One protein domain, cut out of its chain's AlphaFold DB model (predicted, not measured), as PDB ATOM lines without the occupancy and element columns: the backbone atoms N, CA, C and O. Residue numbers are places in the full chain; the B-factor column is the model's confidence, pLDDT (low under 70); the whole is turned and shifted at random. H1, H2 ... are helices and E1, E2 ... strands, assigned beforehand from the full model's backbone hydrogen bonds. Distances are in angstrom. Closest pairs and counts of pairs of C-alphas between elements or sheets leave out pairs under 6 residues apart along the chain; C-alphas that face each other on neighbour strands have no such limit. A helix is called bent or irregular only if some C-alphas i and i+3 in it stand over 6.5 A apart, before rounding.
ATOM      1  N   VAL A   5     128.563  76.353 150.219       98.00
ATOM      2  CA  VAL A   5     128.577  75.911 151.620       98.00
ATOM      3  C   VAL A   5     129.448  76.798 152.507       98.00
ATOM      4  O   VAL A   5     129.237  76.844 153.720       98.00
ATOM      5  N   ARG A   6     130.403  77.529 151.921       98.62
ATOM      6  CA  ARG A   6     131.300  78.434 152.647       98.62
ATOM      7  C   ARG A   6     131.680  79.645 151.805       98.62
ATOM      8  O   ARG A   6     131.924  79.511 150.605       98.62
ATOM      9  N   THR A   7     131.789  80.790 152.467       98.56
ATOM     10  CA  THR A   7     132.359  82.026 151.925       98.56
ATOM     11  C   THR A   7     133.436  82.577 152.856       98.56
ATOM     12  O   THR A   7     133.242  82.595 154.072       98.56
ATOM     13  N   VAL A   8     134.538  83.076 152.300       98.69
ATOM     14  CA  VAL A   8     135.508  83.907 153.029       98.69
ATOM     15  C   VAL A   8     135.562  85.260 152.353       98.69
ATOM     16  O   VAL A   8     135.783  85.337 151.149       98.69
ATOM     17  N   VAL A   9     135.325  86.311 153.125       98.56
ATOM     18  CA  VAL A   9     135.273  87.684 152.643       98.56
ATOM     19  C   VAL A   9     136.483  88.446 153.164       98.56
ATOM     20  O   VAL A   9     136.658  88.604 154.373       98.56
ATOM     21  N   TYR A  10     137.308  88.917 152.240       98.62
ATOM     22  CA  TYR A  10     138.483  89.728 152.512       98.62
ATOM     23  C   TYR A  10     138.157  91.182 152.173       98.62
ATOM     24  O   TYR A  10     137.808  91.476 151.032       98.62
ATOM     25  N   VAL A  11     138.254  92.090 153.142       98.56
ATOM     26  CA  VAL A  11     138.040  93.535 152.937       98.56
ATOM     27  C   VAL A  11     139.327  94.319 153.172       98.56
ATOM     28  O   VAL A  11     140.184  93.889 153.941       98.56
ATOM     29  N   ILE A  12     139.465  95.482 152.534       98.31
ATOM     30  CA  ILE A  12     140.559  96.429 152.829       98.31
ATOM     31  C   ILE A  12     140.228  97.317 154.034       98.31
ATOM     32  O   ILE A  12     141.124  97.686 154.790       98.31
ATOM     33  N   ASP A  13     138.947  97.638 154.227       97.88
ATOM     34  CA  ASP A  13     138.471  98.545 155.271       97.88
ATOM     35  C   ASP A  13     137.219  97.966 155.949       97.88
ATOM     36  O   ASP A  13     136.225  97.654 155.288       97.88
ATOM     37  N   MET A  14     137.250  97.820 157.277       98.12
ATOM     38  CA  MET A  14     136.094  97.358 158.054       98.12
ATOM     39  C   MET A  14     134.882  98.302 157.975       98.12
ATOM     40  O   MET A  14     133.762  97.864 158.257       98.12
ATOM     41  N   ALA A  15     135.053  99.557 157.551       98.00
ATOM     42  CA  ALA A  15     133.932 100.460 157.285       98.00
ATOM     43  C   ALA A  15     132.994  99.941 156.173       98.00
ATOM     44  O   ALA A  15     131.811 100.283 156.148       98.00
ATOM     45  N   ASP A  16     133.481  99.065 155.289       97.44
ATOM     46  CA  ASP A  16     132.686  98.490 154.200       97.44
ATOM     47  C   ASP A  16     131.829  97.278 154.650       97.44
ATOM     48  O   ASP A  16     131.026  96.759 153.870       97.44
ATOM     49  N   THR A  17     131.943  96.827 155.907       96.12
ATOM     50  CA  THR A  17     131.307  95.584 156.403       96.12
ATOM     51  C   THR A  17     129.788  95.546 156.257       96.12
ATOM     52  O   THR A  17     129.256  94.515 155.850       96.12
ATOM     53  N   GLU A  18     129.072  96.640 156.521       97.19
ATOM     54  CA  GLU A  18     127.609  96.682 156.367       97.19
ATOM     55  C   GLU A  18     127.173  96.526 154.902       97.19
ATOM     56  O   GLU A  18     126.206  95.824 154.598       97.19
ATOM     57  N   HIS A  19     127.916  97.141 153.977       98.06
ATOM     58  CA  HIS A  19     127.673  97.018 152.540       98.06
ATOM     59  C   HIS A  19     127.900  95.579 152.075       98.06
ATOM     60  O   HIS A  19     127.076  95.020 151.346       98.06
ATOM     61  N   VAL A  20     128.986  94.968 152.547       97.81
ATOM     62  CA  VAL A  20     129.348  93.579 152.250       97.81
ATOM     63  C   VAL A  20     128.333  92.599 152.836       97.81
ATOM     64  O   VAL A  20     127.897  91.689 152.135       97.81
ATOM     65  N   ALA A  21     127.911  92.783 154.088       95.81
ATOM     66  CA  ALA A  21     126.934  91.919 154.747       95.81
ATOM     67  C   ALA A  21     125.563  91.970 154.057       95.81
ATOM     68  O   ALA A  21     124.916  90.932 153.883       95.81
ATOM     69  N   ARG A  22     125.139  93.161 153.610       97.94
ATOM     70  CA  ARG A  22     123.917  93.326 152.817       97.94
ATOM     71  C   ARG A  22     124.014  92.580 151.487       97.94
ATOM     72  O   ARG A  22     123.148  91.759 151.206       97.94
ATOM     73  N   ALA A  23     125.086  92.794 150.723       97.62
ATOM     74  CA  ALA A  23     125.293  92.110 149.445       97.62
ATOM     75  C   ALA A  23     125.394  90.581 149.607       97.62
ATOM     76  O   ALA A  23     124.840  89.827 148.809       97.62
ATOM     77  N   HIS A  24     126.066  90.110 150.664       97.12
ATOM     78  CA  HIS A  24     126.149  88.686 150.997       97.12
ATOM     79  C   HIS A  24     124.765  88.104 151.293       97.12
ATOM     80  O   HIS A  24     124.411  87.065 150.741       97.12
ATOM     81  N   SER A  25     123.950  88.807 152.082       96.19
ATOM     82  CA  SER A  25     122.581  88.380 152.386       96.19
ATOM     83  C   SER A  25     121.721  88.344 151.122       96.19
ATOM     84  O   SER A  25     121.142  87.307 150.822       96.19
ATOM     85  N   GLU A  26     121.705  89.407 150.315       97.62
ATOM     86  CA  GLU A  26     120.962  89.453 149.042       97.62
ATOM     87  C   GLU A  26     121.300  88.269 148.118       97.62
ATOM     88  O   GLU A  26     120.426  87.715 147.451       97.62
ATOM     89  N   ALA A  27     122.566  87.849 148.111       97.06
ATOM     90  CA  ALA A  27     123.061  86.752 147.291       97.06
ATOM     91  C   ALA A  27     122.784  85.353 147.886       97.06
ATOM     92  O   ALA A  27     122.511  84.399 147.146       97.06
ATOM     93  N   PHE A  28     122.870  85.205 149.212       97.00
ATOM     94  CA  PHE A  28     122.945  83.909 149.893       97.00
ATOM     95  C   PHE A  28     121.841  83.640 150.929       97.00
ATOM     96  O   PHE A  28     121.885  82.580 151.557       97.00
ATOM     97  N   ASP A  29     120.837  84.507 151.101       95.94
ATOM     98  CA  ASP A  29     119.814  84.374 152.161       95.94
ATOM     99  C   ASP A  29     119.064  83.029 152.138       95.94
ATOM    100  O   ASP A  29     118.703  82.487 153.182       95.94
ATOM    101  N   ALA A  30     118.899  82.435 150.952       96.88
ATOM    102  CA  ALA A  30     118.248  81.138 150.784       96.88
ATOM    103  C   ALA A  30     119.100  79.933 151.239       96.88
ATOM    104  O   ALA A  30     118.547  78.872 151.519       96.88
ATOM    105  N   VAL A  31     120.430  80.062 151.273       96.56
ATOM    106  CA  VAL A  31     121.371  78.944 151.513       96.56
ATOM    107  C   VAL A  31     122.105  79.092 152.839       96.56
ATOM    108  O   VAL A  31     122.394  78.091 153.484       96.56
ATOM    109  N   ARG A  32     122.393  80.335 153.240       96.81
ATOM    110  CA  ARG A  32     123.089  80.693 154.484       96.81
ATOM    111  C   ARG A  32     124.388  79.886 154.689       96.81
ATOM    112  O   ARG A  32     124.481  79.106 155.636       96.81
ATOM    113  N   PRO A  33     125.396  80.046 153.808       98.06
ATOM    114  CA  PRO A  33     126.670  79.348 153.947       98.06
ATOM    115  C   PRO A  33     127.412  79.783 155.217       98.06
ATOM    116  O   PRO A  33     127.218  80.895 155.714       98.06
ATOM    117  N   ALA A  34     128.330  78.940 155.696       98.44
ATOM    118  CA  ALA A  34     129.284  79.361 156.716       98.44
ATOM    119  C   ALA A  34     130.098  80.555 156.189       98.44
ATOM    120  O   ALA A  34     130.590  80.516 155.060       98.44
ATOM    121  N   SER A  35     130.247  81.608 156.991       98.00
ATOM    122  CA  SER A  35     130.903  82.842 156.556       98.00
ATOM    123  C   SER A  35     132.010  83.266 157.512       98.00
ATOM    124  O   SER A  35     131.894  83.142 158.731       98.00
ATOM    125  N   THR A  36     133.096  83.775 156.945       98.31
ATOM    126  CA  THR A  36     134.168  84.470 157.657       98.31
ATOM    127  C   THR A  36     134.407  85.794 156.954       98.31
ATOM    128  O   THR A  36     134.492  85.817 155.730       98.31
ATOM    129  N   LEU A  37     134.541  86.879 157.714       98.38
ATOM    130  CA  LEU A  37     134.932  88.186 157.198       98.38
ATOM    131  C   LEU A  37     136.162  88.664 157.958       98.38
ATOM    132  O   LEU A  37     136.159  88.670 159.190       98.38
ATOM    133  N   VAL A  38     137.203  89.062 157.231       98.31
ATOM    134  CA  VAL A  38     138.445  89.595 157.804       98.31
ATOM    135  C   VAL A  38     138.957  90.778 156.990       98.31
ATOM    136  O   VAL A  38     138.762  90.841 155.777       98.31
ATOM    137  N   GLN A  39     139.653  91.696 157.659       98.62
ATOM    138  CA  GLN A  39     140.402  92.745 156.977       98.62
ATOM    139  C   GLN A  39     141.799  92.235 156.606       98.62
ATOM    140  O   GLN A  39     142.469  91.605 157.425       98.62
ATOM    141  N   VAL A  40     142.239  92.535 155.386       98.38
ATOM    142  CA  VAL A  40     143.582  92.239 154.864       98.38
ATOM    143  C   VAL A  40     144.302  93.535 154.484       98.38
ATOM    144  O   VAL A  40     143.692  94.597 154.410       98.38
ATOM    145  N   SER A  41     145.617  93.473 154.261       98.12
ATOM    146  CA  SER A  41     146.424  94.666 153.964       98.12
ATOM    147  C   SER A  41     146.275  95.184 152.531       98.12
ATOM    148  O   SER A  41     146.419  96.382 152.304       98.12
ATOM    149  N   ALA A  42     146.029  94.298 151.564       97.94
ATOM    150  CA  ALA A  42     145.879  94.622 150.148       97.94
ATOM    151  C   ALA A  42     145.159  93.485 149.399       97.94
ATOM    152  O   ALA A  42     145.171  92.339 149.846       97.94
ATOM    153  N   LEU A  43     144.576  93.808 148.242       98.38
ATOM    154  CA  LEU A  43     143.922  92.887 147.307       98.38
ATOM    155  C   LEU A  43     144.455  93.119 145.884       98.38
ATOM    156  O   LEU A  43     145.121  94.126 145.621       98.38
ATOM    157  N   THR A  44     144.160  92.195 144.965       96.75
ATOM    158  CA  THR A  44     144.481  92.336 143.534       96.75
ATOM    159  C   THR A  44     143.193  92.373 142.703       96.75
ATOM    160  O   THR A  44     142.403  91.440 142.789       96.75
ATOM    161  N   PRO A  45     142.970  93.390 141.850       96.69
ATOM    162  CA  PRO A  45     143.796  94.585 141.666       96.69
ATOM    163  C   PRO A  45     143.774  95.492 142.907       96.69
ATOM    164  O   PRO A  45     142.865  95.411 143.722       96.69
ATOM    165  N   THR A  46     144.739  96.406 143.026       95.62
ATOM    166  CA  THR A  46     144.854  97.327 144.178       95.62
ATOM    167  C   THR A  46     143.668  98.281 144.344       95.62
ATOM    168  O   THR A  46     143.518  98.892 145.396       95.62
ATOM    169  N   SER A  47     142.814  98.412 143.326       96.81
ATOM    170  CA  SER A  47     141.546  99.143 143.396       96.81
ATOM    171  C   SER A  47     140.395  98.336 144.012       96.81
ATOM    172  O   SER A  47     139.328  98.901 144.259       96.81
ATOM    173  N   ALA A  48     140.569  97.032 144.245       97.88
ATOM    174  CA  ALA A  48     139.553  96.189 144.858       97.88
ATOM    175  C   ALA A  48     139.365  96.548 146.340       97.88
ATOM    176  O   ALA A  48     140.322  96.687 147.098       97.88
ATOM    177  N   ARG A  49     138.101  96.676 146.753       98.00
ATOM    178  CA  ARG A  49     137.700  96.922 148.150       98.00
ATOM    179  C   ARG A  49     137.377  95.633 148.904       98.00
ATOM    180  O   ARG A  49     137.529  95.575 150.121       98.00
ATOM    181  N   VAL A  50     136.929  94.619 148.166       98.25
ATOM    182  CA  VAL A  50     136.492  93.326 148.683       98.25
ATOM    183  C   VAL A  50     136.845  92.218 147.692       98.25
ATOM    184  O   VAL A  50     136.730  92.408 146.482       98.25
ATOM    185  N   GLU A  51     137.232  91.060 148.214       98.44
ATOM    186  CA  GLU A  51     137.373  89.804 147.480       98.44
ATOM    187  C   GLU A  51     136.639  88.696 148.242       98.44
ATOM    188  O   GLU A  51     136.629  88.685 149.475       98.44
ATOM    189  N   ILE A  52     135.982  87.780 147.524       98.06
ATOM    190  CA  ILE A  52     135.190  86.705 148.133       98.06
ATOM    191  C   ILE A  52     135.611  85.356 147.555       98.06
ATOM    192  O   ILE A  52     135.385  85.072 146.379       98.06
ATOM    193  N   GLU A  53     136.161  84.500 148.413       98.31
ATOM    194  CA  GLU A  53     136.374  83.081 148.134       98.31
ATOM    195  C   GLU A  53     135.083  82.308 148.410       98.31
ATOM    196  O   GLU A  53     134.412  82.530 149.423       98.31
ATOM    197  N   VAL A  54     134.743  81.368 147.529       98.25
ATOM    198  CA  VAL A  54     133.519  80.569 147.624       98.25
ATOM    199  C   VAL A  54     133.838  79.089 147.449       98.25
ATOM    200  O   VAL A  54     134.473  78.696 146.473       98.25
ATOM    201  N   VAL A  55     133.323  78.254 148.355       98.44
ATOM    202  CA  VAL A  55     133.356  76.791 148.228       98.44
ATOM    203  C   VAL A  55     131.946  76.277 147.976       98.44
ATOM    204  O   VAL A  55     131.012  76.601 148.715       98.44
ATOM    205  N   ALA A  56     131.795  75.445 146.947       98.12
ATOM    206  CA  ALA A  56     130.541  74.795 146.594       98.12
ATOM    207  C   ALA A  56     130.720  73.282 146.444       98.12
ATOM    208  O   ALA A  56     131.754  72.822 145.964       98.12
ATOM    209  N   ILE A  57     129.693  72.521 146.821       97.50
ATOM    210  CA  ILE A  57     129.644  71.065 146.637       97.50
ATOM    211  C   ILE A  57     128.640  70.763 145.526       97.50
ATOM    212  O   ILE A  57     127.456  71.062 145.661       97.50
TER     213      ILE A  57
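This is residues 5 to 57 of the 60 residues of an uncharacterized protein of Bradyrhizobium diazoefficiens (UniProt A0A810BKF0). One helix, H1, covers one face of a three-stranded sheet, running along its strands in two layers; the other face is bare. The printed part has 53 residues, ordered E1, H1, E2, E3; the mixed sheet runs E2, E1, E3. The class is mixed, helices and strands; the whole is compact, radius of gyration of the C-alphas 11.2 A, spans 31 by 22 by 15 A.

Start at inner strand E1, residues 5 to 11. E3, residues 50 to 56, is antiparallel to it at 168 degrees, with N 8 and O 53 within hydrogen-bond range at 2.9 A. E2, residues 34 to 39, is parallel to it at 11 degrees, with N 9 and O 36 at 2.8 A. H1, residues 14 to 28, is on the sheet at a height of 9.6 A, over E1 and only just over E2, where 3 of its C-alphas fall; on the local plane it stands at 24 degrees to E1. The closest C-alphas of H1 and E2, Met 14 and Gln 39, are 6.4 A apart. E1, H1 and E2 form a strand-helix-strand unit, parallel neighbours joined through a helix, with a right-handed crossover. H1 is irregular, C-alphas 15 and 18 being 7.4 A apart, and 9 of 11 O i to N i+4 pairs are within range.

Find C-alpha 5 at (128.577, 75.911, 151.620); E1 runs 20.0 A from there. H1 spans 20.5 A, E2 17.4 A and E3 19.6 A, ending at C-alpha 56 at (130.541, 74.795, 146.594).

The farthest C-alphas, Ala 30 and Thr 46, are 31.8 A apart. The printed part has no cut and no long link; no printed residue is under 70 in pLDDT.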